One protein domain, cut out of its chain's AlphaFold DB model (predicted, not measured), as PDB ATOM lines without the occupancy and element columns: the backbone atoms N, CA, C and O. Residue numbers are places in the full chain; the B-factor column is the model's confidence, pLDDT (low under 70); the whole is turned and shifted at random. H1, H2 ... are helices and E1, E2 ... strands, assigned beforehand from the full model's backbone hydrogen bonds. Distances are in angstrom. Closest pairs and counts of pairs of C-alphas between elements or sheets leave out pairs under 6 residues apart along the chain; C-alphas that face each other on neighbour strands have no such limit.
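What this domain is: This is residues 72 to 277 of the 417 residues of an uncharacterized protein of Amycolatopsis azurea DSM 43854 (UniProt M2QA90). The domain is a long, twisted sandwich of two antiparallel sheets, only partly face to face: E4 E11 E10 E9 E6 E7, curled like part of a barrel, and E1 E2 E3 E5 E8. E3 runs on into E4 and passes from one sheet to the other, while the short helix H1 crosses over E2 on one face of the second sheet, with the short helix H2 on the same face, beside the strands and over none of them. The printed part has 206 residues, with four named helices and eleven named strands in the order H1 H2 E1 E2 E3 E4 H3 E5 E6 E7 H4 E8 E9 E10 E11. The class is mostly strand; the whole is compact, with a radius of gyration of the C-alphas of 19.4 A, and only just elongated, spanning 68 by 34 by 23 A.

Where its parts are: The larger sheet holds E4 (residues 131 to 133), E11 (270 to 274), E10 (245 to 257, 34.3 A), E9 (221 to 233, 38.1 A), E6 (167 to 177, 33.0 A) and E7 (191 to 194). E11 ends at C-alpha 274 (51.359, -28.713, 18.922). The other holds E1 (90 to 93), E2 (96 to 110, 41.7 A), E3 (115 to 129, 40.9 A), E5 (141 to 155, 41.4 A) and E8 (201 to 208, 24.1 A). The helices are H1 (74 to 79), beginning at C-alpha 74 (34.251, -30.949, 19.304), H2 (81 to 84), H3 (136 to 139) and H4 (195 to 198).

How they stand to each other: In the larger sheet, E9 E10 E11 form a meander, each strand the antiparallel neighbour of the one before, as do E1 E2 E3 in the other. E9 and E6 are antiparallel at 159 degrees, with N 173 and O 228 2.8 A apart, within hydrogen-bond range. The hairpin E2 and E3 has N 106 and O 120 at 2.8 A; E5 and E8 have N 144 and O 205 at 2.8 A. Between the sheets, the closest C-alphas of E5 and E11 are Arg 141 and Ala 272, 5.7 A, and those of E6 and E8 are Met 172 and Phe 205, 6.7 A. E3 bends by 62 degrees at residue 118. H1 lies over E2 at a height over the sheet of 8.2 A and runs across the strands, at 82 degrees to E2 on the local plane; H2 is on the same face. H3 is on the larger sheet at a height of 5.6 A. H4 lies over E5 and only grazes the larger sheet. Every O i to N i+4 pair of H1 is within hydrogen-bond range; H2, H3 and H4 are too short for such a pair.

The domain as a whole: The C-alphas farthest apart are those of Pro 158 and Gly 265, 68.6 A. The printed part has no cut. The links E5 to E6, E6 to E7, E8 to E9, E9 to E10 and E10 to E11 are long. The mean pLDDT of the printed part is 86.2; residues 111 to 112, 160 to 161, 188 to 189 and 234 to 251 are under 70.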
ATOM      1  N   THR A  72      41.452 -34.435  21.776       96.25
ATOM      2  CA  THR A  72      40.215 -33.685  22.038       96.25
ATOM      3  C   THR A  72      39.220 -33.900  20.900       96.25
ATOM      4  O   THR A  72      39.595 -34.234  19.770       96.25
ATOM      5  N   ASP A  73      37.939 -33.683  21.186       96.19
ATOM      6  CA  ASP A  73      36.864 -33.641  20.195       96.19
ATOM      7  C   ASP A  73      36.118 -32.295  20.219       96.19
ATOM      8  O   ASP A  73      36.478 -31.373  20.956       96.19
ATOM      9  N   ARG A  74      35.081 -32.162  19.381       96.25
ATOM     10  CA  ARG A  74      34.251 -30.949  19.304       96.25
ATOM     11  C   ARG A  74      33.549 -30.634  20.628       96.25
ATOM     12  O   ARG A  74      33.410 -29.461  20.967       96.25
ATOM     13  N   GLY A  75      33.070 -31.647  21.348       97.00
ATOM     14  CA  GLY A  75      32.348 -31.468  22.605       97.00
ATOM     15  C   GLY A  75      33.268 -30.958  23.708       97.00
ATOM     16  O   GLY A  75      32.945 -29.974  24.373       97.00
ATOM     17  N   GLU A  76      34.444 -31.565  23.846       97.38
ATOM     18  CA  GLU A  76      35.468 -31.126  24.799       97.38
ATOM     19  C   GLU A  76      35.999 -29.724  24.452       97.38
ATOM     20  O   GLU A  76      36.163 -28.884  25.339       97.38
ATOM     21  N   CYS A  77      36.162 -29.434  23.158       96.81
ATOM     22  CA  CYS A  77      36.533 -28.112  22.654       96.81
ATOM     23  C   CYS A  77      35.510 -27.032  23.055       96.81
ATOM     24  O   CYS A  77      35.882 -25.969  23.554       96.81
ATOM     25  N   LEU A  78      34.209 -27.322  22.928       96.31
ATOM     26  CA  LEU A  78      33.129 -26.436  23.384       96.31
ATOM     27  C   LEU A  78      33.089 -26.288  24.911       96.31
ATOM     28  O   LEU A  78      32.808 -25.199  25.410       96.31
ATOM     29  N   ALA A  79      33.396 -27.348  25.662       97.62
ATOM     30  CA  ALA A  79      33.483 -27.281  27.121       97.62
ATOM     31  C   ALA A  79      34.613 -26.346  27.597       97.62
ATOM     32  O   ALA A  79      34.486 -25.718  28.647       97.62
ATOM     33  N   HIS A  80      35.669 -26.183  26.793       96.19
ATOM     34  CA  HIS A  80      36.809 -25.294  27.052       96.19
ATOM     35  C   HIS A  80      36.742 -23.983  26.256       96.19
ATOM     36  O   HIS A  80      37.765 -23.354  25.974       96.19
ATOM     37  N   ARG A  81      35.529 -23.525  25.912       95.19
ATOM     38  CA  ARG A  81      35.307 -22.349  25.055       95.19
ATOM     39  C   ARG A  81      36.104 -21.113  25.471       95.19
ATOM     40  O   ARG A  81      36.635 -20.433  24.603       95.19
ATOM     41  N   ASN A  82      36.213 -20.826  26.769       93.94
ATOM     42  CA  ASN A  82      36.910 -19.632  27.270       93.94
ATOM     43  C   ASN A  82      38.398 -19.590  26.890       93.94
ATOM     44  O   ASN A  82      38.956 -18.506  26.714       93.94
ATOM     45  N   ASP A  83      39.033 -20.752  26.759       91.88
ATOM     46  CA  ASP A  83      40.415 -20.867  26.301       91.88
ATOM     47  C   ASP A  83      40.477 -21.023  24.782       91.88
ATOM     48  O   ASP A  83      41.311 -20.401  24.129       91.88
ATOM     49  N   ALA A  84      39.538 -21.774  24.205       93.69
ATOM     50  CA  ALA A  84      39.498 -22.058  22.779       93.69
ATOM     51  C   ALA A  84      39.253 -20.827  21.891       93.69
ATOM     52  O   ALA A  84      39.692 -20.829  20.746       93.69
ATOM     53  N   VAL A  85      38.572 -19.784  22.383       92.00
ATOM     54  CA  VAL A  85      38.345 -18.535  21.619       92.00
ATOM     55  C   VAL A  85      39.551 -17.596  21.584       92.00
ATOM     56  O   VAL A  85      39.539 -16.590  20.872       92.00
ATOM     57  N   LYS A  86      40.594 -17.877  22.373       87.62
ATOM     58  CA  LYS A  86      41.826 -17.079  22.370       87.62
ATOM     59  C   LYS A  86      42.574 -17.298  21.050       87.62
ATOM     60  O   LYS A  86      42.513 -18.403  20.521       87.62
ATOM     61  N   PRO A  87      43.362 -16.325  20.554       81.69
ATOM     62  CA  PRO A  87      44.109 -16.472  19.296       81.69
ATOM     63  C   PRO A  87      44.978 -17.737  19.209       81.69
ATOM     64  O   PRO A  87      45.099 -18.335  18.142       81.69
ATOM     65  N   THR A  88      45.548 -18.165  20.338       80.62
ATOM     66  CA  THR A  88      46.377 -19.373  20.472       80.62
ATOM     67  C   THR A  88      45.588 -20.682  20.504       80.62
ATOM     68  O   THR A  88      46.202 -21.743  20.550       80.62
ATOM     69  N   GLY A  89      44.255 -20.621  20.569       90.25
ATOM     70  CA  GLY A  89      43.391 -21.749  20.901       90.25
ATOM     71  C   GLY A  89      43.639 -22.310  22.302       90.25
ATOM     72  O   GLY A  89      44.389 -21.748  23.102       90.25
ATOM     73  N   TRP A  90      43.016 -23.447  22.574       93.56
ATOM     74  CA  TRP A  90      43.239 -24.306  23.727       93.56
ATOM     75  C   TRP A  90      44.064 -25.524  23.297       93.56
ATOM     76  O   TRP A  90      43.693 -26.237  22.362       93.56
ATOM     77  N   ILE A  91      45.186 -25.765  23.972       93.81
ATOM     78  CA  ILE A  91      46.032 -26.942  23.756       93.81
ATOM     79  C   ILE A  91      45.926 -27.830  24.993       93.81
ATOM     80  O   ILE A  91      46.412 -27.476  26.066       93.81
ATOM     81  N   LYS A  92      45.294 -28.994  24.838       94.56
ATOM     82  CA  LYS A  92      45.104 -29.968  25.922       94.56
ATOM     83  C   LYS A  92      46.418 -30.665  26.279       94.56
ATOM     84  O   LYS A  92      46.709 -30.885  27.449       94.56
ATOM     85  N   ASN A  93      47.194 -31.022  25.259       94.38
ATOM     86  CA  ASN A  93      48.536 -31.597  25.343       94.38
ATOM     87  C   ASN A  93      49.220 -31.476  23.970       94.38
ATOM     88  O   ASN A  93      48.615 -30.982  23.016       94.38
ATOM     89  N   HIS A  94      50.450 -31.972  23.837       94.69
ATOM     90  CA  HIS A  94      51.194 -31.957  22.575       94.69
ATOM     91  C   HIS A  94      50.479 -32.599  21.374       94.69
ATOM     92  O   HIS A  94      50.867 -32.332  20.246       94.69
ATOM     93  N   TYR A  95      49.420 -33.385  21.546       96.50
ATOM     94  CA  TYR A  95      48.721 -34.047  20.442       96.50
ATOM     95  C   TYR A  95      47.301 -33.539  20.207       96.50
ATOM     96  O   TYR A  95      46.656 -34.005  19.269       96.50
ATOM     97  N   ALA A  96      46.806 -32.601  21.012       96.44
ATOM     98  CA  ALA A  96      45.402 -32.207  21.017       96.44
ATOM     99  C   ALA A  96      45.231 -30.686  21.101       96.44
ATOM    100  O   ALA A  96      45.601 -30.057  22.094       96.44
ATOM    101  N   TYR A  97      44.614 -30.115  20.069       95.50
ATOM    102  CA  TYR A  97      44.375 -28.680  19.921       95.50
ATOM    103  C   TYR A  97      42.916 -28.395  19.588       95.50
ATOM    104  O   TYR A  97      42.248 -29.171  18.904       95.50
ATOM    105  N   CYS A  98      42.437 -27.244  20.032       94.94
ATOM    106  CA  CYS A  98      41.100 -26.754  19.772       94.94
ATOM    107  C   CYS A  98      41.134 -25.232  19.601       94.94
ATOM    108  O   CYS A  98      41.770 -24.529  20.378       94.94
ATOM    109  N   HIS A  99      40.406 -24.699  18.625       94.06
ATOM    110  CA  HIS A  99      40.190 -23.260  18.501       94.06
ATOM    111  C   HIS A  99      38.771 -22.959  18.041       94.06
ATOM    112  O   HIS A  99      38.247 -23.615  17.140       94.06
ATOM    113  N   ILE A 100      38.156 -21.951  18.649       93.88
ATOM    114  CA  ILE A 100      36.804 -21.505  18.336       93.88
ATOM    115  C   ILE A 100      36.880 -20.078  17.809       93.88
ATOM    116  O   ILE A 100      37.304 -19.151  18.486       93.88
ATOM    117  N   SER A 101      36.438 -19.896  16.576       90.50
ATOM    118  CA  SER A 101      36.325 -18.598  15.931       90.50
ATOM    119  C   SER A 101      34.865 -18.194  15.860       90.50
ATOM    120  O   SER A 101      34.100 -18.765  15.086       90.50
ATOM    121  N   GLU A 102      34.498 -17.211  16.669       88.00
ATOM    122  CA  GLU A 102      33.126 -16.722  16.782       88.00
ATOM    123  C   GLU A 102      32.868 -15.523  15.878       88.00
ATOM    124  O   GLU A 102      33.807 -14.858  15.431       88.00
ATOM    125  N   ASP A 103      31.584 -15.287  15.597       81.00
ATOM    126  CA  ASP A 103      31.084 -14.137  14.840       81.00
ATOM    127  C   ASP A 103      31.820 -13.904  13.512       81.00
ATOM    128  O   ASP A 103      32.025 -12.769  13.075       81.00
ATOM    129  N   ARG A 104      32.232 -14.991  12.846       86.56
ATOM    130  CA  ARG A 104      32.816 -14.898  11.509       86.56
ATOM    131  C   ARG A 104      31.719 -14.531  10.539       86.56
ATOM    132  O   ARG A 104      30.641 -15.111  10.581       86.56
ATOM    133  N   ASP A 105      32.005 -13.583   9.661       85.81
ATOM    134  CA  ASP A 105      31.037 -13.105   8.692       85.81
ATOM    135  C   ASP A 105      31.587 -13.171   7.268       85.81
ATOM    136  O   ASP A 105      32.785 -13.015   7.033       85.81
ATOM    137  N   ILE A 106      30.702 -13.323   6.292       79.94
ATOM    138  CA  ILE A 106      30.973 -13.039   4.882       79.94
ATOM    139  C   ILE A 106      29.862 -12.128   4.372       79.94
ATOM    140  O   ILE A 106      28.685 -12.332   4.665       79.94
ATOM    141  N   SER A 107      30.247 -11.103   3.616       80.12
ATOM    142  CA  SER A 107      29.313 -10.161   3.000       80.12
ATOM    143  C   SER A 107      29.121 -10.515   1.528       80.12
ATOM    144  O   SER A 107      30.093 -10.638   0.786       80.12
ATOM    145  N   LEU A 108      27.867 -10.657   1.104       75.25
ATOM    146  CA  LEU A 108      27.494 -10.809  -0.298       75.25
ATOM    147  C   LEU A 108      27.267  -9.429  -0.898       75.25
ATOM    148  O   LEU A 108      26.490  -8.645  -0.352       75.25
ATOM    149  N   ILE A 109      27.935  -9.137  -2.012       73.44
ATOM    150  CA  ILE A 109      27.961  -7.807  -2.623       73.44
ATOM    151  C   ILE A 109      27.373  -7.871  -4.035       73.44
ATOM    152  O   ILE A 109      27.766  -8.704  -4.851       73.44
ATOM    153  N   GLU A 110      26.437  -6.972  -4.330       70.06
ATOM    154  CA  GLU A 110      25.915  -6.725  -5.674       70.06
ATOM    155  C   GLU A 110      26.843  -5.773  -6.437       70.06
ATOM    156  O   GLU A 110      27.117  -4.658  -5.976       70.06
ATOM    157  N   LEU A 111      27.309  -6.187  -7.619       61.75
ATOM    158  CA  LEU A 111      28.042  -5.318  -8.543       61.75
ATOM    159  C   LEU A 111      27.137  -4.841  -9.689       61.75
ATOM    160  O   LEU A 111      26.241  -5.575 -10.101       61.75
ATOM    161  N   PRO A 112      27.377  -3.632 -10.236       67.00
ATOM    162  CA  PRO A 112      28.485  -2.712  -9.936       67.00
ATOM    163  C   PRO A 112      28.239  -1.788  -8.731       67.00
ATOM    164  O   PRO A 112      29.112  -1.001  -8.385       67.00
ATOM    165  N   ALA A 113      27.074  -1.876  -8.081       71.56
ATOM    166  CA  ALA A 113      26.672  -0.966  -7.005       71.56
ATOM    167  C   ALA A 113      27.544  -1.051  -5.732       71.56
ATOM    168  O   ALA A 113      27.401  -0.206  -4.850       71.56
ATOM    169  N   ASN A 114      28.411  -2.066  -5.623       74.25
ATOM    170  CA  ASN A 114      29.225  -2.385  -4.446       74.25
ATOM    171  C   ASN A 114      28.399  -2.396  -3.146       74.25
ATOM    172  O   ASN A 114      28.845  -1.970  -2.079       74.25
ATOM    173  N   LYS A 115      27.148  -2.849  -3.254       79.38
ATOM    174  CA  LYS A 115      26.172  -2.820  -2.170       79.38
ATOM    175  C   LYS A 115      26.136  -4.184  -1.503       79.38
ATOM    176  O   LYS A 115      25.919  -5.186  -2.176       79.38
ATOM    177  N   THR A 116      26.309  -4.230  -0.184       81.06
ATOM    178  CA  THR A 116      26.079  -5.476   0.560       81.06
ATOM    179  C   THR A 116      24.588  -5.810   0.519       81.06
ATOM    180  O   THR A 116      23.754  -5.000   0.923       81.06
ATOM    181  N   VAL A 117      24.248  -6.984  -0.010       80.50
ATOM    182  CA  VAL A 117      22.860  -7.458  -0.130       80.50
ATOM    183  C   VAL A 117      22.465  -8.391   1.003       80.50
ATOM    184  O   VAL A 117      21.318  -8.352   1.443       80.50
ATOM    185  N   SER A 118      23.425  -9.162   1.516       82.31
ATOM    186  CA  SER A 118      23.242 -10.073   2.645       82.31
ATOM    187  C   SER A 118      24.562 -10.283   3.384       82.31
ATOM    188  O   SER A 118      25.634 -10.201   2.780       82.31
ATOM    189  N   LYS A 119      24.488 -10.612   4.671       86.12
ATOM    190  CA  LYS A 119      25.616 -11.099   5.469       86.12
ATOM    191  C   LYS A 119      25.330 -12.498   5.986       86.12
ATOM    192  O   LYS A 119      24.207 -12.795   6.387       86.12
ATOM    193  N   VAL A 120      26.345 -13.348   5.966       86.62
ATOM    194  CA  VAL A 120      26.305 -14.692   6.541       86.62
ATOM    195  C   VAL A 120      27.236 -14.699   7.735       86.62
ATOM    196  O   VAL A 120      28.424 -14.466   7.551       86.62
ATOM    197  N   TYR A 121      26.704 -14.974   8.917       90.62
ATOM    198  CA  TYR A 121      27.461 -15.181  10.143       90.62
ATOM    199  C   TYR A 121      27.563 -16.669  10.439       90.62
ATOM    200  O   TYR A 121      26.624 -17.410  10.158       90.62
ATOM    201  N   TYR A 122      28.682 -17.106  10.995       91.38
ATOM    202  CA  TYR A 122      28.923 -18.493  11.366       91.38
ATOM    203  C   TYR A 122      30.016 -18.580  12.430       91.38
ATOM    204  O   TYR A 122      30.832 -17.669  12.601       91.38
ATOM    205  N   ARG A 123      30.055 -19.710  13.129       93.06
ATOM    206  CA  ARG A 123      31.150 -20.081  14.017       93.06
ATOM    207  C   ARG A 123      31.957 -21.206  13.386       93.06
ATOM    208  O   ARG A 123      31.412 -22.095  12.734       93.06
ATOM    209  N   LEU A 124      33.271 -21.143  13.581       93.69
ATOM    210  CA  LEU A 124      34.193 -22.217  13.225       93.69
ATOM    211  C   LEU A 124      34.738 -22.850  14.498       93.69
ATOM    212  O   LEU A 124      35.188 -22.139  15.395       93.69
ATOM    213  N   ILE A 125      34.732 -24.176  14.549       95.25
ATOM    214  CA  ILE A 125      35.381 -24.954  15.604       95.25
ATOM    215  C   ILE A 125      36.430 -25.825  14.924       95.25
ATOM    216  O   ILE A 125      36.080 -26.691  14.128       95.25
ATOM    217  N   THR A 126      37.699 -25.598  15.226       94.75
ATOM    218  CA  THR A 126      38.831 -26.343  14.671       94.75
ATOM    219  C   THR A 126      39.372 -27.282  15.737       94.75
ATOM    220  O   THR A 126      39.788 -26.820  16.794       94.75
ATOM    221  N   VAL A 127      39.399 -28.583  15.461       96.81
ATOM    222  CA  VAL A 127      39.975 -29.623  16.322       96.81
ATOM    223  C   VAL A 127      41.204 -30.198  15.634       96.81
ATOM    224  O   VAL A 127      41.094 -30.765  14.553       96.81
ATOM    225  N   GLY A 128      42.368 -30.045  16.256       96.00
ATOM    226  CA  GLY A 128      43.651 -30.520  15.755       96.00
ATOM    227  C   GLY A 128      44.133 -31.785  16.470       96.00
ATOM    228  O   GLY A 128      44.031 -31.883  17.695       96.00
ATOM    229  N   ARG A 129      44.700 -32.729  15.713       97.44
ATOM    230  CA  ARG A 129      45.299 -33.972  16.219       97.44
ATOM    231  C   ARG A 129      46.698 -34.175  15.656       97.44
ATOM    232  O   ARG A 129      46.871 -34.251  14.441       97.44
ATOM    233  N   GLY A 130      47.678 -34.251  16.551       96.56
ATOM    234  CA  GLY A 130      49.039 -34.673  16.234       96.56
ATOM    235  C   GLY A 130      49.127 -36.183  16.025       96.56
ATOM    236  O   GLY A 130      48.178 -36.908  16.311       96.56
ATOM    237  N   ALA A 131      50.271 -36.675  15.564       94.94
ATOM    238  CA  ALA A 131      50.481 -38.103  15.341       94.94
ATOM    239  C   ALA A 131      51.824 -38.576  15.902       94.94
ATOM    240  O   ALA A 131      52.745 -37.794  16.133       94.94
ATOM    241  N   VAL A 132      51.938 -39.885  16.120       91.81
ATOM    242  CA  VAL A 132      53.177 -40.549  16.529       91.81
ATOM    243  C   VAL A 132      53.234 -41.933  15.895       91.81
ATOM    244  O   VAL A 132      52.295 -42.718  16.004       91.81
ATOM    245  N   ALA A 133      54.320 -42.230  15.184       89.50
ATOM    246  CA  ALA A 133      54.487 -43.497  14.478       89.50
ATOM    247  C   ALA A 133      55.961 -43.780  14.168       89.50
ATOM    248  O   ALA A 133      56.823 -42.906  14.271       89.50
ATOM    249  N   ASN A 134      56.253 -45.008  13.738       86.81
ATOM    250  CA  ASN A 134      57.569 -45.325  13.188       86.81
ATOM    251  C   ASN A 134      57.717 -44.978  11.704       86.81
ATOM    252  O   ASN A 134      58.831 -44.887  11.210       86.81
ATOM    253  N   ASP A 135      56.607 -44.836  10.980       88.00
ATOM    254  CA  ASP A 135      56.620 -44.456   9.570       88.00
ATOM    255  C   ASP A 135      56.458 -42.933   9.443       88.00
ATOM    256  O   ASP A 135      55.602 -42.357  10.123       88.00
ATOM    257  N   PRO A 136      57.246 -42.254   8.594       81.81
ATOM    258  CA  PRO A 136      57.180 -40.803   8.463       81.81
ATOM    259  C   PRO A 136      55.862 -40.284   7.886       81.81
ATOM    260  O   PRO A 136      55.438 -39.196   8.270       81.81
ATOM    261  N   THR A 137      55.189 -41.043   7.022       85.25
ATOM    262  CA  THR A 137      53.891 -40.662   6.436       85.25
ATOM    263  C   THR A 137      52.804 -40.639   7.506       85.25
ATOM    264  O   THR A 137      51.963 -39.743   7.527       85.25
ATOM    265  N   ALA A 138      52.839 -41.617   8.412       86.75
ATOM    266  CA  ALA A 138      51.906 -41.705   9.530       86.75
ATOM    267  C   ALA A 138      52.295 -40.791  10.706       86.75
ATOM    268  O   ALA A 138      51.417 -40.284  11.395       86.75
ATOM    269  N   GLY A 139      53.594 -40.588  10.948       87.19
ATOM    270  CA  GLY A 139      54.105 -39.874  12.117       87.19
ATOM    271  C   GLY A 139      54.203 -38.363  11.925       87.19
ATOM    272  O   GLY A 139      53.777 -37.617  12.795       87.19
ATOM    273  N   ARG A 140      54.717 -37.870  10.791       95.75
ATOM    274  CA  ARG A 140      54.849 -36.420  10.528       95.75
ATOM    275  C   ARG A 140      53.566 -35.863   9.914       95.75
ATOM    276  O   ARG A 140      53.581 -35.327   8.804       95.75
ATOM    277  N   ARG A 141      52.456 -36.017  10.637       95.38
ATOM    278  CA  ARG A 141      51.099 -35.717  10.175       95.38
ATOM    279  C   ARG A 141      50.278 -35.040  11.269       95.38
ATOM    280  O   ARG A 141      50.263 -35.510  12.400       95.38
ATOM    281  N   ILE A 142      49.573 -33.972  10.906       95.50
ATOM    282  CA  ILE A 142      48.563 -33.317  11.740       95.50
ATOM    283  C   ILE A 142      47.247 -33.292  10.990       95.50
ATOM    284  O   ILE A 142      47.199 -32.974   9.801       95.50
ATOM    285  N   GLU A 143      46.180 -33.625  11.695       95.62
ATOM    286  CA  GLU A 143      44.820 -33.602  11.179       95.62
ATOM    287  C   GLU A 143      44.042 -32.465  11.820       95.62
ATOM    288  O   GLU A 143      44.104 -32.287  13.034       95.62
ATOM    289  N   PHE A 144      43.279 -31.731  11.021       95.00
ATOM    290  CA  PHE A 144      42.331 -30.737  11.506       95.00
ATOM    291  C   PHE A 144      40.930 -31.097  11.044       95.00
ATOM    292  O   PHE A 144      40.689 -31.139   9.842       95.00
ATOM    293  N   ASP A 145      40.001 -31.278  11.976       95.44
ATOM    294  CA  ASP A 145      38.571 -31.255  11.680       95.44
ATOM    295  C   ASP A 145      38.036 -29.852  11.948       95.44
ATOM    296  O   ASP A 145      38.199 -29.317  13.046       95.44
ATOM    297  N   VAL A 146      37.388 -29.251  10.957       94.19
ATOM    298  CA  VAL A 146      36.750 -27.941  11.074       94.19
ATOM    299  C   VAL A 146      35.246 -28.112  10.952       94.19
ATOM    300  O   VAL A 146      34.736 -28.604   9.943       94.19
ATOM    301  N   PHE A 147      34.533 -27.682  11.983       95.31
ATOM    302  CA  PHE A 147      33.079 -27.669  12.040       95.31
ATOM    303  C   PHE A 147      32.578 -26.253  11.795       95.31
ATOM    304  O   PHE A 147      33.124 -25.297  12.351       95.31
ATOM    305  N   VAL A 148      31.524 -26.132  10.994       94.06
ATOM    306  CA  VAL A 148      30.820 -24.872  10.758       94.06
ATOM    307  C   VAL A 148      29.440 -24.988  11.391       94.06
ATOM    308  O   VAL A 148      28.664 -25.886  11.062       94.06
ATOM    309  N   ASP A 149      29.130 -24.111  12.338       92.62
ATOM    310  CA  ASP A 149      27.828 -24.089  12.999       92.62
ATOM    311  C   ASP A 149      27.353 -22.661  13.294       92.62
ATOM    312  O   ASP A 149      27.987 -21.680  12.903       92.62
ATOM    313  N   GLU A 150      26.163 -22.552  13.894       92.50
ATOM    314  CA  GLU A 150      25.501 -21.274  14.194       92.50
ATOM    315  C   GLU A 150      25.379 -20.341  12.980       92.50
ATOM    316  O   GLU A 150      25.509 -19.121  13.094       92.50
ATOM    317  N   VAL A 151      25.090 -20.921  11.810       91.88
ATOM    318  CA  VAL A 151      24.923 -20.155  10.575       91.88
ATOM    319  C   VAL A 151      23.678 -19.270  10.672       91.88
ATOM    320  O   VAL A 151      22.561 -19.761  10.854       91.88
ATOM    321  N   LYS A 152      23.861 -17.957  10.519       91.69
ATOM    322  CA  LYS A 152      22.793 -16.947  10.500       91.69
ATOM    323  C   LYS A 152      22.916 -16.101   9.241       91.69
ATOM    324  O   LYS A 152      24.012 -15.712   8.854       91.69
ATOM    325  N   VAL A 153      21.788 -15.795   8.609       88.69
ATOM    326  CA  VAL A 153      21.739 -14.940   7.417       88.69
ATOM    327  C   VAL A 153      20.974 -13.669   7.741       88.69
ATOM    328  O   VAL A 153      19.814 -13.726   8.143       88.69
ATOM    329  N   GLU A 154      21.605 -12.527   7.502       89.62
ATOM    330  CA  GLU A 154      20.977 -11.214   7.575       89.62
ATOM    331  C   GLU A 154      20.815 -10.646   6.166       89.62
ATOM    332  O   GLU A 154      21.795 -10.322   5.494       89.62
ATOM    333  N   VAL A 155      19.569 -10.525   5.708       85.19
ATOM    334  CA  VAL A 155      19.240  -9.918   4.413       85.19
ATOM    335  C   VAL A 155      19.181  -8.402   4.592       85.19
ATOM    336  O   VAL A 155      18.361  -7.897   5.354       85.19
ATOM    337  N   GLN A 156      20.035  -7.669   3.879       83.69
ATOM    338  CA  GLN A 156      20.091  -6.204   3.944       83.69
ATOM    339  C   GLN A 156      19.229  -5.530   2.872       83.69
ATOM    340  O   GLN A 156      18.844  -4.370   3.016       83.69
ATOM    341  N   VAL A 157      18.915  -6.247   1.788       79.44
ATOM    342  CA  VAL A 157      18.107  -5.743   0.672       79.44
ATOM    343  C   VAL A 157      16.927  -6.686   0.408       79.44
ATOM    344  O   VAL A 157      17.150  -7.848   0.067       79.44
ATOM    345  N   PRO A 158      15.669  -6.220   0.535       77.00
ATOM    346  CA  PRO A 158      14.497  -7.026   0.201       77.00
ATOM    347  C   PRO A 158      14.554  -7.550  -1.241       77.00
ATOM    348  O   PRO A 158      14.830  -6.789  -2.165       77.00
ATOM    349  N   GLY A 159      14.287  -8.845  -1.433       71.06
ATOM    350  CA  GLY A 159      14.343  -9.500  -2.748       71.06
ATOM    351  C   GLY A 159      15.737  -9.965  -3.189       71.06
ATOM    352  O   GLY A 159      15.866 -10.488  -4.294       71.06
ATOM    353  N   ALA A 160      16.767  -9.813  -2.347       68.62
ATOM    354  CA  ALA A 160      18.083 -10.388  -2.612       68.62
ATOM    355  C   ALA A 160      18.019 -11.928  -2.733       68.62
ATOM    356  O   ALA A 160      17.196 -12.564  -2.062       68.62
ATOM    357  N   PRO A 161      18.890 -12.553  -3.551       67.44
ATOM    358  CA  PRO A 161      18.967 -14.003  -3.627       67.44
ATOM    359  C   PRO A 161      19.302 -14.618  -2.271       67.44
ATOM    360  O   PRO A 161      19.973 -14.017  -1.428       67.44
ATOM    361  N   SER A 162      18.851 -15.857  -2.090       79.38
ATOM    362  CA  SER A 162      19.097 -16.601  -0.863       79.38
ATOM    363  C   SER A 162      20.597 -16.782  -0.642       79.38
ATOM    364  O   SER A 162      21.255 -17.528  -1.368       79.38
ATOM    365  N   ALA A 163      21.130 -16.146   0.405       79.31
ATOM    366  CA  ALA A 163      22.523 -16.325   0.813       79.31
ATOM    367  C   ALA A 163      22.838 -17.789   1.159       79.31
ATOM    368  O   ALA A 163      23.985 -18.208   1.072       79.31
ATOM    369  N   LEU A 164      21.811 -18.582   1.489       84.75
ATOM    370  CA  LEU A 164      21.931 -20.010   1.767       84.75
ATOM    371  C   LEU A 164      22.398 -20.824   0.550       84.75
ATOM    372  O   LEU A 164      23.000 -21.877   0.734       84.75
ATOM    373  N   ALA A 165      22.143 -20.348  -0.673       83.00
ATOM    374  CA  ALA A 165      22.564 -21.010  -1.910       83.00
ATOM    375  C   ALA A 165      23.985 -20.620  -2.353       83.00
ATOM    376  O   ALA A 165      24.528 -21.227  -3.278       83.00
ATOM    377  N   VAL A 166      24.596 -19.615  -1.716       79.69
ATOM    378  CA  VAL A 166      25.967 -19.209  -2.037       79.69
ATOM    379  C   VAL A 166      26.934 -20.281  -1.581       79.69
ATOM    380  O   VAL A 166      26.779 -20.847  -0.502       79.69
ATOM    381  N   LYS A 167      27.948 -20.546  -2.402       84.56
ATOM    382  CA  LYS A 167      29.005 -21.486  -2.066       84.56
ATOM    383  C   LYS A 167      30.140 -20.807  -1.314       84.56
ATOM    384  O   LYS A 167      30.692 -19.808  -1.780       84.56
ATOM    385  N   LEU A 168      30.486 -21.391  -0.174       84.44
ATOM    386  CA  LEU A 168      31.683 -21.082   0.590       84.44
ATOM    387  C   LEU A 168      32.694 -22.209   0.413       84.44
ATOM    388  O   LEU A 168      32.345 -23.393   0.444       84.44
ATOM    389  N   ALA A 169      33.941 -21.805   0.248       86.38
ATOM    390  CA  ALA A 169      35.087 -22.647   0.009       86.38
ATOM    391  C   ALA A 169      36.099 -22.429   1.138       86.38
ATOM    392  O   ALA A 169      36.497 -21.298   1.411       86.38
ATOM    393  N   PHE A 170      36.511 -23.504   1.799       87.25
ATOM    394  CA  PHE A 170      37.502 -23.462   2.871       87.25
ATOM    395  C   PHE A 170      38.802 -24.114   2.414       87.25
ATOM    396  O   PHE A 170      38.789 -25.169   1.775       87.25
ATOM    397  N   GLU A 171      39.920 -23.497   2.770       86.81
ATOM    398  CA  GLU A 171      41.263 -23.964   2.445       86.81
ATOM    399  C   GLU A 171      42.175 -23.832   3.665       86.81
ATOM    400  O   GLU A 171      42.167 -22.807   4.352       86.81
ATOM    401  N   MET A 172      42.960 -24.878   3.933       87.25
ATOM    402  CA  MET A 172      43.976 -24.857   4.977       87.25
ATOM    403  C   MET A 172      45.324 -24.497   4.359       87.25
ATOM    404  O   MET A 172      45.943 -25.298   3.665       87.25
ATOM    405  N   GLU A 173      45.796 -23.291   4.644       85.56
ATOM    406  CA  GLU A 173      47.141 -22.862   4.283       85.56
ATOM    407  C   GLU A 173      48.126 -23.367   5.346       85.56
ATOM    408  O   GLU A 173      47.844 -23.286   6.546       85.56
ATOM    409  N   CYS A 174      49.306 -23.834   4.925       87.75
ATOM    410  CA  CYS A 174      50.402 -24.125   5.845       87.75
ATOM    411  C   CYS A 174      51.680 -23.376   5.473       87.75
ATOM    412  O   CYS A 174      52.189 -23.512   4.361       87.75
ATOM    413  N   GLY A 175      52.218 -22.620   6.425       87.88
ATOM    414  CA  GLY A 175      53.562 -22.057   6.349       87.88
ATOM    415  C   GLY A 175      54.546 -22.948   7.097       87.88
ATOM    416  O   GLY A 175      54.259 -23.365   8.216       87.88
ATOM    417  N   GLY A 176      55.685 -23.257   6.478       90.31
ATOM    418  CA  GLY A 176      56.709 -24.138   7.043       90.31
ATOM    419  C   GLY A 176      58.039 -23.430   7.307       90.31
ATOM    420  O   GLY A 176      58.421 -22.528   6.563       90.31
ATOM    421  N   TRP A 177      58.772 -23.906   8.315       89.50
ATOM    422  CA  TRP A 177      60.156 -23.519   8.620       89.50
ATOM    423  C   TRP A 177      61.007 -24.769   8.912       89.50
ATOM    424  O   TRP A 177      60.475 -25.720   9.499       89.50
ATOM    425  N   PRO A 178      62.302 -24.823   8.529       89.69
ATOM    426  CA  PRO A 178      63.177 -23.778   7.957       89.69
ATOM    427  C   PRO A 178      62.879 -23.361   6.519       89.69
ATOM    428  O   PRO A 178      63.336 -22.318   6.065       89.69
ATOM    429  N   THR A 179      62.120 -24.163   5.780       90.12
ATOM    430  CA  THR A 179      61.696 -23.829   4.414       90.12
ATOM    431  C   THR A 179      60.183 -23.924   4.285       90.12
ATOM    432  O   THR A 179      59.558 -24.716   4.988       90.12
ATOM    433  N   ALA A 180      59.589 -23.247   3.302       87.62
ATOM    434  CA  ALA A 180      58.159 -23.394   3.020       87.62
ATOM    435  C   ALA A 180      57.730 -24.859   2.774       87.62
ATOM    436  O   ALA A 180      56.589 -25.215   3.028       87.62
ATOM    437  N   ASN A 181      58.644 -25.735   2.334       90.12
ATOM    438  CA  ASN A 181      58.370 -27.160   2.114       90.12
ATOM    439  C   ASN A 181      58.320 -27.998   3.400       90.12
ATOM    440  O   ASN A 181      58.011 -29.191   3.318       90.12
ATOM    441  N   SER A 182      58.650 -27.403   4.548       93.69
ATOM    442  CA  SER A 182      58.682 -28.071   5.855       93.69
ATOM    443  C   SER A 182      57.285 -28.312   6.420       93.69
ATOM    444  O   SER A 182      57.140 -29.083   7.362       93.69
ATOM    445  N   CYS A 183      56.262 -27.715   5.810       93.31
ATOM    446  CA  CYS A 183      54.871 -28.079   6.000       93.31
ATOM    447  C   CYS A 183      54.155 -28.107   4.648       93.31
ATOM    448  O   CYS A 183      54.387 -27.253   3.795       93.31
ATOM    449  N   ARG A 184      53.295 -29.101   4.437       92.06
ATOM    450  CA  ARG A 184      52.553 -29.317   3.194       92.06
ATOM    451  C   ARG A 184      51.121 -29.702   3.511       92.06
ATOM    452  O   ARG A 184      50.910 -30.646   4.272       92.06
ATOM    453  N   ASP A 185      50.165 -29.034   2.881       89.19
ATOM    454  CA  ASP A 185      48.789 -29.521   2.837       89.19
ATOM    455  C   ASP A 185      48.689 -30.704   1.860       89.19
ATOM    456  O   ASP A 185      49.044 -30.592   0.686       89.19
ATOM    457  N   GLN A 186      48.242 -31.856   2.361       84.62
ATOM    458  CA  GLN A 186      47.989 -33.073   1.576       84.62
ATOM    459  C   GLN A 186      46.515 -33.220   1.197       84.62
ATOM    460  O   GLN A 186      46.167 -34.101   0.412       84.62
ATOM    461  N   THR A 187      45.640 -32.375   1.743       80.56
ATOM    462  CA  THR A 187      44.216 -32.357   1.388       80.56
ATOM    463  C   THR A 187      44.058 -31.989  -0.085       80.56
ATOM    464  O   THR A 187      43.209 -32.550  -0.781       80.56
ATOM    465  N   GLY A 188      44.914 -31.077  -0.571       63.72
ATOM    466  CA  GLY A 188      45.104 -30.766  -1.988       63.72
ATOM    467  C   GLY A 188      43.874 -30.176  -2.677       63.72
ATOM    468  O   GLY A 188      43.834 -30.127  -3.908       63.72
ATOM    469  N   ARG A 189      42.841 -29.794  -1.911       65.88
ATOM    470  CA  ARG A 189      41.556 -29.310  -2.420       65.88
ATOM    471  C   ARG A 189      40.912 -28.333  -1.449       65.88
ATOM    472  O   ARG A 189      40.727 -28.641  -0.273       65.88
ATOM    473  N   THR A 190      40.462 -27.215  -1.999       80.31
ATOM    474  CA  THR A 190      39.432 -26.365  -1.408       80.31
ATOM    475  C   THR A 190      38.158 -27.186  -1.187       80.31
ATOM    476  O   THR A 190      37.681 -27.865  -2.100       80.31
ATOM    477  N   GLN A 191      37.600 -27.143   0.021       85.25
ATOM    478  CA  GLN A 191      36.341 -27.811   0.351       85.25
ATOM    479  C   GLN A 191      35.195 -26.829   0.117       85.25
ATOM    480  O   GLN A 191      35.068 -25.848   0.846       85.25
ATOM    481  N   GLU A 192      34.379 -27.075  -0.906       88.12
ATOM    482  CA  GLU A 192      33.310 -26.174  -1.351       88.12
ATOM    483  C   GLU A 192      31.928 -26.773  -1.076       88.12
ATOM    484  O   GLU A 192      31.639 -27.895  -1.496       88.12
ATOM    485  N   ARG A 193      31.057 -26.007  -0.410       90.25
ATOM    486  CA  ARG A 193      29.628 -26.319  -0.229       90.25
ATOM    487  C   ARG A 193      28.807 -25.040  -0.147       90.25
ATOM    488  O   ARG A 193      29.350 -23.957   0.072       90.25
ATOM    489  N   THR A 194      27.498 -25.144  -0.310       89.62
ATOM    490  CA  THR A 194      26.581 -24.029  -0.049       89.62
ATOM    491  C   THR A 194      26.558 -23.655   1.437       89.62
ATOM    492  O   THR A 194      26.835 -24.478   2.307       89.62
ATOM    493  N   VAL A 195      26.192 -22.413   1.751       87.88
ATOM    494  CA  VAL A 195      25.990 -21.948   3.135       87.88
ATOM    495  C   VAL A 195      24.978 -22.833   3.874       87.88
ATOM    496  O   VAL A 195      25.177 -23.131   5.049       87.88
ATOM    497  N   ALA A 196      23.923 -23.294   3.190       90.06
ATOM    498  CA  ALA A 196      22.958 -24.235   3.756       90.06
ATOM    499  C   ALA A 196      23.612 -25.559   4.183       90.06
ATOM    500  O   ALA A 196      23.368 -26.035   5.288       90.06
ATOM    501  N   GLU A 197      24.450 -26.136   3.322       92.88
ATOM    502  CA  GLU A 197      25.151 -27.399   3.580       92.88
ATOM    503  C   GLU A 197      26.246 -27.266   4.646       92.88
ATOM    504  O   GLU A 197      26.587 -28.246   5.308       92.88
ATOM    505  N   TRP A 198      26.809 -26.068   4.822       91.81
ATOM    506  CA  TRP A 198      27.767 -25.804   5.892       91.81
ATOM    507  C   TRP A 198      27.127 -25.716   7.271       91.81
ATOM    508  O   TRP A 198      27.830 -25.910   8.253       91.81
ATOM    509  N   ASN A 199      25.826 -25.465   7.390       90.94
ATOM    510  CA  ASN A 199      25.191 -25.364   8.699       90.94
ATOM    511  C   ASN A 199      25.156 -26.725   9.418       90.94
ATOM    512  O   ASN A 199      24.366 -27.601   9.072       90.94
ATOM    513  N   GLY A 200      26.022 -26.902  10.422       89.94
ATOM    514  CA  GLY A 200      26.259 -28.194  11.073       89.94
ATOM    515  C   GLY A 200      27.182 -29.119  10.271       89.94
ATOM    516  O   GLY A 200      27.305 -30.300  10.596       89.94
ATOM    517  N   GLY A 201      27.817 -28.598   9.221       93.31
ATOM    518  CA  GLY A 201      28.740 -29.325   8.365       93.31
ATOM    519  C   GLY A 201      30.143 -29.422   8.961       93.31
ATOM    520  O   GLY A 201      30.550 -28.631   9.810       93.31
ATOM    521  N   GLN A 202      30.908 -30.394   8.465       94.12
ATOM    522  CA  GLN A 202      32.313 -30.590   8.823       94.12
ATOM    523  C   GLN A 202      33.193 -30.795   7.589       94.12
ATOM    524  O   GLN A 202      32.713 -31.222   6.528       94.12
ATOM    525  N   MET A 203      34.483 -30.545   7.762       92.94
ATOM    526  CA  MET A 203      35.543 -30.826   6.799       92.94
ATOM    527  C   MET A 203      36.824 -31.220   7.530       92.94
ATOM    528  O   MET A 203      37.006 -30.842   8.684       92.94
ATOM    529  N   SER A 204      37.708 -31.936   6.842       93.62
ATOM    530  CA  SER A 204      38.976 -32.389   7.412       93.62
ATOM    531  C   SER A 204      40.139 -31.979   6.516       93.62
ATOM    532  O   SER A 204      40.038 -32.057   5.288       93.62
ATOM    533  N   PHE A 205      41.238 -31.574   7.142       93.12
ATOM    534  CA  PHE A 205      42.492 -31.210   6.498       93.12
ATOM    535  C   PHE A 205      43.641 -32.024   7.078       93.12
ATOM    536  O   PHE A 205      43.650 -32.346   8.267       93.12
ATOM    537  N   VAL A 206      44.626 -32.339   6.244       94.69
ATOM    538  CA  VAL A 206      45.815 -33.096   6.636       94.69
ATOM    539  C   VAL A 206      47.061 -32.321   6.247       94.69
ATOM    540  O   VAL A 206      47.337 -32.128   5.065       94.69
ATOM    541  N   LEU A 207      47.850 -31.940   7.247       94.25
ATOM    542  CA  LEU A 207      49.140 -31.288   7.065       94.25
ATOM    543  C   LEU A 207      50.264 -32.279   7.359       94.25
ATOM    544  O   LEU A 207      50.192 -33.061   8.304       94.25
ATOM    545  N   THR A 208      51.315 -32.259   6.546       95.81
ATOM    546  CA  THR A 208      52.459 -33.173   6.673       95.81
ATOM    547  C   THR A 208      53.782 -32.461   6.488       95.81
ATOM    548  O   THR A 208      53.840 -31.355   5.951       95.81
ATOM    549  N   SER A 209      54.862 -33.130   6.873       95.62
ATOM    550  CA  SER A 209      56.220 -32.643   6.666       95.62
ATOM    551  C   SER A 209      57.132 -33.769   6.186       95.62
ATOM    552  O   SER A 209      57.173 -34.818   6.831       95.62
ATOM    553  N   PRO A 210      57.881 -33.590   5.085       94.88
ATOM    554  CA  PRO A 210      58.889 -34.561   4.668       94.88
ATOM    555  C   PRO A 210      59.967 -34.760   5.738       94.88
ATOM    556  O   PRO A 210      60.302 -33.841   6.477       94.88
ATOM    557  N   VAL A 211      60.562 -35.951   5.784       93.81
ATOM    558  CA  VAL A 211      61.781 -36.174   6.575       93.81
ATOM    559  C   VAL A 211      62.936 -35.378   5.972       93.81
ATOM    560  O   VAL A 211      63.071 -35.298   4.750       93.81
ATOM    561  N   GLY A 212      63.769 -34.802   6.833       93.56
ATOM    562  CA  GLY A 212      64.927 -33.993   6.457       93.56
ATOM    563  C   GLY A 212      64.576 -32.563   6.052       93.56
ATOM    564  O   GLY A 212      65.442 -31.848   5.556       93.56
ATOM    565  N   SER A 213      63.321 -32.138   6.231       94.00
ATOM    566  CA  SER A 213      62.927 -30.750   5.984       94.00
ATOM    567  C   SER A 213      63.132 -29.838   7.191       94.00
ATOM    568  O   SER A 213      62.865 -28.651   7.061       94.00
ATOM    569  N   GLY A 214      63.508 -30.370   8.356       91.75
ATOM    570  CA  GLY A 214      63.777 -29.621   9.580       91.75
ATOM    571  C   GLY A 214      65.106 -28.866   9.569       91.75
ATOM    572  O   GLY A 214      65.837 -28.872   8.579       91.75
ATOM    573  N   ASN A 215      65.410 -28.176  10.673       87.88
ATOM    574  CA  ASN A 215      66.627 -27.367  10.788       87.88
ATOM    575  C   ASN A 215      67.899 -28.237  10.699       87.88
ATOM    576  O   ASN A 215      68.160 -29.000  11.629       87.88
ATOM    577  N   PRO A 216      68.744 -28.079   9.661       86.56
ATOM    578  CA  PRO A 216      69.952 -28.890   9.502       86.56
ATOM    579  C   PRO A 216      71.031 -28.610  10.560       86.56
ATOM    580  O   PRO A 216      71.984 -29.375  10.669       86.56
ATOM    581  N   ALA A 217      70.913 -27.521  11.329       87.00
ATOM    582  CA  ALA A 217      71.818 -27.209  12.435       87.00
ATOM    583  C   ALA A 217      71.496 -27.983  13.727       87.00
ATOM    584  O   ALA A 217      72.263 -27.909  14.686       87.00
ATOM    585  N   GLN A 218      70.363 -28.687  13.776       85.81
ATOM    586  CA  GLN A 218      69.935 -29.483  14.924       85.81
ATOM    587  C   GLN A 218      70.128 -30.977  14.619       85.81
ATOM    588  O   GLN A 218      69.963 -31.393  13.472       85.81
ATOM    589  N   PRO A 219      70.482 -31.804  15.620       88.50
ATOM    590  CA  PRO A 219      70.676 -33.238  15.406       88.50
ATOM    591  C   PRO A 219      69.355 -33.983  15.151       88.50
ATOM    592  O   PRO A 219      69.346 -34.997  14.456       88.50
ATOM    593  N   ASP A 220      68.248 -33.465  15.689       94.19
ATOM    594  CA  ASP A 220      66.893 -33.920  15.391       94.19
ATOM    595  C   ASP A 220      66.297 -33.139  14.216       94.19
ATOM    596  O   ASP A 220      66.415 -31.915  14.126       94.19
ATOM    597  N   ASP A 221      65.565 -33.837  13.349       95.25
ATOM    598  CA  ASP A 221      64.871 -33.245  12.203       95.25
ATOM    599  C   ASP A 221      63.542 -32.619  12.658       95.25
ATOM    600  O   ASP A 221      62.463 -33.209  12.524       95.25
ATOM    601  N   LYS A 222      63.655 -31.420  13.239       94.56
ATOM    602  CA  LYS A 222      62.551 -30.577  13.717       94.56
ATOM    603  C   LYS A 222      62.156 -29.561  12.646       94.56
ATOM    604  O   LYS A 222      62.914 -28.633  12.353       94.56
ATOM    605  N   ALA A 223      60.976 -29.728  12.069       94.62
ATOM    606  CA  ALA A 223      60.331 -28.759  11.189       94.62
ATOM    607  C   ALA A 223      59.167 -28.099  11.923       94.62
ATOM    608  O   ALA A 223      58.441 -28.773  12.643       94.62
ATOM    609  N   ILE A 224      58.953 -26.808  11.713       92.44
ATOM    610  CA  ILE A 224      57.831 -26.074  12.305       92.44
ATOM    611  C   ILE A 224      56.796 -25.814  11.214       92.44
ATOM    612  O   ILE A 224      57.146 -25.581  10.052       92.44
ATOM    613  N   GLY A 225      55.524 -25.852  11.589       90.38
ATOM    614  CA  GLY A 225      54.411 -25.440  10.760       90.38
ATOM    615  C   GLY A 225      53.449 -24.519  11.505       90.38
ATOM    616  O   GLY A 225      53.225 -24.634  12.709       90.38
ATOM    617  N   VAL A 226      52.872 -23.585  10.758       87.31
ATOM    618  CA  VAL A 226      51.779 -22.718  11.202       87.31
ATOM    619  C   VAL A 226      50.663 -22.841  10.184       87.31
ATOM    620  O   VAL A 226      50.918 -22.840   8.979       87.31
ATOM    621  N   HIS A 227      49.426 -22.932  10.660       85.81
ATOM    622  CA  HIS A 227      48.261 -23.080   9.799       85.81
ATOM    623  C   HIS A 227      47.400 -21.816   9.780       85.81
ATOM    624  O   HIS A 227      47.311 -21.085  10.768       85.81
ATOM    625  N   ARG A 228      46.735 -21.565   8.652       83.12
ATOM    626  CA  ARG A 228      45.691 -20.542   8.519       83.12
ATOM    627  C   ARG A 228      44.506 -21.142   7.786       83.12
ATOM    628  O   ARG A 228      44.685 -21.926   6.861       83.12
ATOM    629  N   LEU A 229      43.302 -20.749   8.183       85.50
ATOM    630  CA  LEU A 229      42.094 -21.146   7.472       85.50
ATOM    631  C   LEU A 229      41.647 -19.983   6.588       85.50
ATOM    632  O   LEU A 229      41.186 -18.947   7.080       85.50
ATOM    633  N   ALA A 230      41.820 -20.150   5.284       82.62
ATOM    634  CA  ALA A 230      41.323 -19.229   4.280       82.62
ATOM    635  C   ALA A 230      39.879 -19.589   3.927       82.62
ATOM    636  O   ALA A 230      39.530 -20.762   3.765       82.62
ATOM    637  N   VAL A 231      39.032 -18.565   3.829       81.81
ATOM    638  CA  VAL A 231      37.639 -18.714   3.419       81.81
ATOM    639  C   VAL A 231      37.391 -17.865   2.190       81.81
ATOM    640  O   VAL A 231      37.540 -16.638   2.190       81.81
ATOM    641  N   HIS A 232      36.994 -18.567   1.145       76.44
ATOM    642  CA  HIS A 232      36.656 -18.049  -0.161       76.44
ATOM    643  C   HIS A 232      35.141 -18.137  -0.338       76.44
ATOM    644  O   HIS A 232      34.496 -19.088   0.103       76.44
ATOM    645  N   HIS A 233      34.549 -17.168  -1.017       71.19
ATOM    646  CA  HIS A 233      33.185 -17.270  -1.535       71.19
ATOM    647  C   HIS A 233      33.268 -17.261  -3.056       71.19
ATOM    648  O   HIS A 233      34.002 -16.470  -3.648       71.19
ATOM    649  N   MET A 234      32.537 -18.166  -3.695       62.38
ATOM    650  CA  MET A 234      32.604 -18.311  -5.147       62.38
ATOM    651  C   MET A 234      31.746 -17.248  -5.850       62.38
ATOM    652  O   MET A 234      30.734 -16.815  -5.289       62.38
ATOM    653  N   PRO A 235      32.105 -16.833  -7.083       60.78
ATOM    654  CA  PRO A 235      31.261 -15.953  -7.883       60.78
ATOM    655  C   PRO A 235      29.864 -16.557  -8.056       60.78
ATOM    656  O   PRO A 235      29.727 -17.723  -8.427       60.78
ATOM    657  N   PHE A 236      28.824 -15.759  -7.830       59.88
ATOM    658  CA  PHE A 236      27.433 -16.151  -8.037       59.88
ATOM    659  C   PHE A 236      26.750 -15.077  -8.888       59.88
ATOM    660  O   PHE A 236      26.138 -14.180  -8.323       59.88
ATOM    661  N   PRO A 237      26.872 -15.094 -10.228       58.56
ATOM    662  CA  PRO A 237      26.356 -14.018 -11.074       58.56
ATOM    663  C   PRO A 237      24.879 -13.685 -10.779       58.56
ATOM    664  O   PRO A 237      24.071 -14.610 -10.670       58.56
ATOM    665  N   PRO A 238      24.496 -12.394 -10.656       57.53
ATOM    666  CA  PRO A 238      25.281 -11.171 -10.911       57.53
ATOM    667  C   PRO A 238      26.209 -10.700  -9.764       57.53
ATOM    668  O   PRO A 238      26.781  -9.614  -9.844       57.53
ATOM    669  N   PHE A 239      26.380 -11.489  -8.705       59.12
ATOM    670  CA  PHE A 239      27.202 -11.192  -7.528       59.12
ATOM    671  C   PHE A 239      28.627 -11.733  -7.713       59.12
ATOM    672  O   PHE A 239      28.841 -12.879  -8.111       59.12
ATOM    673  N   TRP A 240      29.621 -10.899  -7.428       56.00
ATOM    674  CA  TRP A 240      31.037 -11.206  -7.651       56.00
ATOM    675  C   TRP A 240      31.767 -11.303  -6.318       56.00
ATOM    676  O   TRP A 240      31.315 -10.706  -5.334       56.00
ATOM    677  N   PRO A 241      32.881 -12.045  -6.249       53.81
ATOM    678  CA  PRO A 241      33.544 -12.248  -4.983       53.81
ATOM    679  C   PRO A 241      34.107 -10.929  -4.435       53.81
ATOM    680  O   PRO A 241      34.917 -10.267  -5.076       53.81
ATOM    681  N   GLY A 242      33.699 -10.566  -3.215       54.94
ATOM    682  CA  GLY A 242      34.495  -9.710  -2.331       54.94
ATOM    683  C   GLY A 242      35.867 -10.329  -1.991       54.94
ATOM    684  O   GLY A 242      36.169 -11.441  -2.426       54.94
ATOM    685  N   PRO A 243      36.716  -9.639  -1.212       60.88
ATOM    686  CA  PRO A 243      38.064 -10.116  -0.900       60.88
ATOM    687  C   PRO A 243      38.047 -11.418  -0.082       60.88
ATOM    688  O   PRO A 243      37.196 -11.591   0.792       60.88
ATOM    689  N   VAL A 244      39.018 -12.305  -0.336       62.94
ATOM    690  CA  VAL A 244      39.255 -13.524   0.458       62.94
ATOM    691  C   VAL A 244      39.479 -13.143   1.918       62.94
ATOM    692  O   VAL A 244      40.362 -12.332   2.224       62.94
ATOM    693  N   LYS A 245      38.711 -13.741   2.832       69.06
ATOM    694  CA  LYS A 245      38.933 -13.571   4.270       69.06
ATOM    695  C   LYS A 245      39.862 -14.676   4.761       69.06
ATOM    696  O   LYS A 245      39.569 -15.858   4.618       69.06
ATOM    697  N   ARG A 246      40.987 -14.287   5.364       68.06
ATOM    698  CA  ARG A 246      41.919 -15.215   6.014       68.06
ATOM    699  C   ARG A 246      41.758 -15.118   7.516       68.06
ATOM    700  O   ARG A 246      41.968 -14.052   8.094       68.06
ATOM    701  N   TYR A 247      41.404 -16.231   8.141       69.75
ATOM    702  CA  TYR A 247      41.358 -16.325   9.589       69.75
ATOM    703  C   TYR A 247      42.680 -16.905  10.066       69.75
ATOM    704  O   TYR A 247      42.966 -18.096   9.917       69.75
ATOM    705  N   VAL A 248      43.514 -16.017  10.603       62.22
ATOM    706  CA  VAL A 248      44.762 -16.414  11.243       62.22
ATOM    707  C   VAL A 248      44.404 -17.072  12.566       62.22
ATOM    708  O   VAL A 248      43.796 -16.453  13.437       62.22
ATOM    709  N   MET A 249      44.764 -18.343  12.678       69.00
ATOM    710  CA  MET A 249      44.838 -19.034  13.952       69.00
ATOM    711  C   MET A 249      46.297 -18.990  14.365       69.00
ATOM    712  O   MET A 249      47.179 -19.337  13.580       69.00
ATOM    713  N   GLU A 250      46.576 -18.558  15.586       65.94
ATOM    714  CA  GLU A 250      47.935 -18.550  16.111       65.94
ATOM    715  C   GLU A 250      48.284 -19.933  16.693       65.94
ATOM    716  O   GLU A 250      48.915 -20.039  17.736       65.94
ATOM    717  N   GLY A 251      47.845 -21.017  16.051       69.31
ATOM    718  CA  GLY A 251      48.220 -22.376  16.433       69.31
ATOM    719  C   GLY A 251      49.477 -22.805  15.681       69.31
ATOM    720  O   GLY A 251      49.503 -22.789  14.447       69.31
ATOM    721  N   GLY A 252      50.517 -23.173  16.427       85.50
ATOM    722  CA  GLY A 252      51.778 -23.695  15.905       85.50
ATOM    723  C   GLY A 252      51.906 -25.186  16.166       85.50
ATOM    724  O   GLY A 252      51.251 -25.742  17.056       85.50
ATOM    725  N   PHE A 253      52.728 -25.830  15.356       91.31
ATOM    726  CA  PHE A 253      53.060 -27.226  15.521       91.31
ATOM    727  C   PHE A 253      54.443 -27.543  14.982       91.31
ATOM    728  O   PHE A 253      54.977 -26.868  14.104       91.31
ATOM    729  N   ARG A 254      54.990 -28.648  15.467       94.88
ATOM    730  CA  ARG A 254      56.289 -29.171  15.088       94.88
ATOM    731  C   ARG A 254      56.147 -30.579  14.532       94.88
ATOM    732  O   ARG A 254      55.455 -31.413  15.110       94.88
ATOM    733  N   PHE A 255      56.816 -30.850  13.420       96.56
ATOM    734  CA  PHE A 255      57.022 -32.181  12.870       96.56
ATOM    735  C   PHE A 255      58.440 -32.632  13.166       96.56
ATOM    736  O   PHE A 255      59.412 -31.940  12.868       96.56
ATOM    737  N   ASP A 256      58.555 -33.836  13.686       96.19
ATOM    738  CA  ASP A 256      59.764 -34.305  14.331       96.19
ATOM    739  C   ASP A 256      60.195 -35.640  13.745       96.19
ATOM    740  O   ASP A 256      59.375 -36.553  13.596       96.19
ATOM    741  N   SER A 257      61.496 -35.799  13.518       95.62
ATOM    742  CA  SER A 257      62.123 -37.113  13.383       95.62
ATOM    743  C   SER A 257      63.258 -37.250  14.396       95.62
ATOM    744  O   SER A 257      64.229 -36.503  14.334       95.62
ATOM    745  N   ALA A 258      63.134 -38.224  15.297       93.69
ATOM    746  CA  ALA A 258      64.091 -38.527  16.355       93.69
ATOM    747  C   ALA A 258      64.207 -40.048  16.503       93.69
ATOM    748  O   ALA A 258      63.313 -40.723  17.014       93.69
ATOM    749  N   GLN A 259      65.321 -40.612  16.038       88.81
ATOM    750  CA  GLN A 259      65.483 -42.067  15.918       88.81
ATOM    751  C   GLN A 259      65.635 -42.787  17.267       88.81
ATOM    752  O   GLN A 259      65.628 -44.013  17.295       88.81
ATOM    753  N   TYR A 260      65.764 -42.051  18.371       89.81
ATOM    754  CA  TYR A 260      65.975 -42.586  19.716       89.81
ATOM    755  C   TYR A 260      64.708 -42.687  20.571       89.81
ATOM    756  O   TYR A 260      64.787 -43.050  21.747       89.81
ATOM    757  N   ILE A 261      63.538 -42.377  20.013       90.06
ATOM    758  CA  ILE A 261      62.275 -42.612  20.709       90.06
ATOM    759  C   ILE A 261      61.906 -44.085  20.546       90.06
ATOM    760  O   ILE A 261      61.513 -44.527  19.467       90.06
ATOM    761  N   TYR A 262      62.018 -44.831  21.642       85.31
ATOM    762  CA  TYR A 262      61.643 -46.237  21.724       85.31
ATOM    763  C   TYR A 262      60.737 -46.474  22.923       85.31
ATOM    764  O   TYR A 262      60.967 -45.939  24.005       85.31
ATOM    765  N   HIS A 263      59.766 -47.364  22.753       78.38
ATOM    766  CA  HIS A 263      59.000 -47.933  23.854       78.38
ATOM    767  C   HIS A 263      58.871 -49.439  23.650       78.38
ATOM    768  O   HIS A 263      58.406 -49.892  22.608       78.38
ATOM    769  N   LYS A 264      59.337 -50.224  24.630       75.00
ATOM    770  CA  LYS A 264      59.259 -51.702  24.648       75.00
ATOM    771  C   LYS A 264      59.689 -52.396  23.340       75.00
ATOM    772  O   LYS A 264      59.112 -53.406  22.952       75.00
ATOM    773  N   GLY A 265      60.736 -51.884  22.689       78.25
ATOM    774  CA  GLY A 265      61.288 -52.450  21.450       78.25
ATOM    775  C   GLY A 265      60.604 -51.968  20.167       78.25
ATOM    776  O   GLY A 265      61.051 -52.317  19.079       78.25
ATOM    777  N   THR A 266      59.567 -51.136  20.274       83.81
ATOM    778  CA  THR A 266      58.964 -50.430  19.142       83.81
ATOM    779  C   THR A 266      59.551 -49.028  19.047       83.81
ATOM    780  O   THR A 266      59.582 -48.286  20.028       83.81
ATOM    781  N   GLN A 267      60.036 -48.674  17.861       88.44
ATOM    782  CA  GLN A 267      60.549 -47.343  17.564       88.44
ATOM    783  C   GLN A 267      59.393 -46.411  17.179       88.44
ATOM    784  O   GLN A 267      58.480 -46.818  16.464       88.44
ATOM    785  N   TYR A 268      59.431 -45.164  17.641       89.25
ATOM    786  CA  TYR A 268      58.471 -44.106  17.308       89.25
ATOM    787  C   TYR A 268      59.215 -42.900  16.734       89.25
ATOM    788  O   TYR A 268      59.140 -41.774  17.242       89.25
ATOM    789  N   GLY A 269      59.988 -43.173  15.678       92.75
ATOM    790  CA  GLY A 269      60.937 -42.231  15.099       92.75
ATOM    791  C   GLY A 269      60.305 -40.926  14.623       92.75
ATOM    792  O   GLY A 269      60.976 -39.899  14.605       92.75
ATOM    793  N   HIS A 270      59.010 -40.920  14.305       95.56
ATOM    794  CA  HIS A 270      58.324 -39.795  13.683       95.56
ATOM    795  C   HIS A 270      57.081 -39.371  14.465       95.56
ATOM    796  O   HIS A 270      56.436 -40.167  15.149       95.56
ATOM    797  N   GLY A 271      56.751 -38.089  14.380       95.69
ATOM    798  CA  GLY A 271      55.634 -37.523  15.116       95.69
ATOM    799  C   GLY A 271      55.384 -36.073  14.740       95.69
ATOM    800  O   GLY A 271      56.241 -35.425  14.132       95.69
ATOM    801  N   ALA A 272      54.215 -35.578  15.111       96.62
ATOM    802  CA  ALA A 272      53.846 -34.187  14.971       96.62
ATOM    803  C   ALA A 272      53.063 -33.745  16.204       96.62
ATOM    804  O   ALA A 272      52.153 -34.454  16.638       96.62
ATOM    805  N   ILE A 273      53.445 -32.602  16.761       96.25
ATOM    806  CA  ILE A 273      52.924 -32.080  18.022       96.25
ATOM    807  C   ILE A 273      52.541 -30.609  17.898       96.25
ATOM    808  O   ILE A 273      53.122 -29.888  17.097       96.25
ATOM    809  N   PHE A 274      51.605 -30.140  18.715       94.62
ATOM    810  CA  PHE A 274      51.359 -28.713  18.922       94.62
ATOM    811  C   PHE A 274      52.440 -28.149  19.841       94.62
ATOM    812  O   PHE A 274      52.642 -28.666  20.933       94.62
ATOM    813  N   ASP A 275      53.141 -27.109  19.398       90.12
ATOM    814  CA  ASP A 275      54.394 -26.651  20.019       90.12
ATOM    815  C   ASP A 275      54.231 -25.426  20.933       90.12
ATOM    816  O   ASP A 275      55.153 -25.051  21.655       90.12
ATOM    817  N   ARG A 276      53.042 -24.813  20.961       88.50
ATOM    818  CA  ARG A 276      52.741 -23.620  21.780       88.50
ATOM    819  C   ARG A 276      52.316 -23.956  23.205       88.50
ATOM    820  O   ARG A 276      51.489 -23.264  23.805       88.50
ATOM    821  N   VAL A 277      52.872 -25.027  23.748       89.94
ATOM    822  CA  VAL A 277      52.558 -25.508  25.086       89.94
ATOM    823  C   VAL A 277      53.816 -26.058  25.756       89.94
ATOM    824  O   VAL A 277      54.650 -26.687  25.117       89.94
TER     825      VAL A 277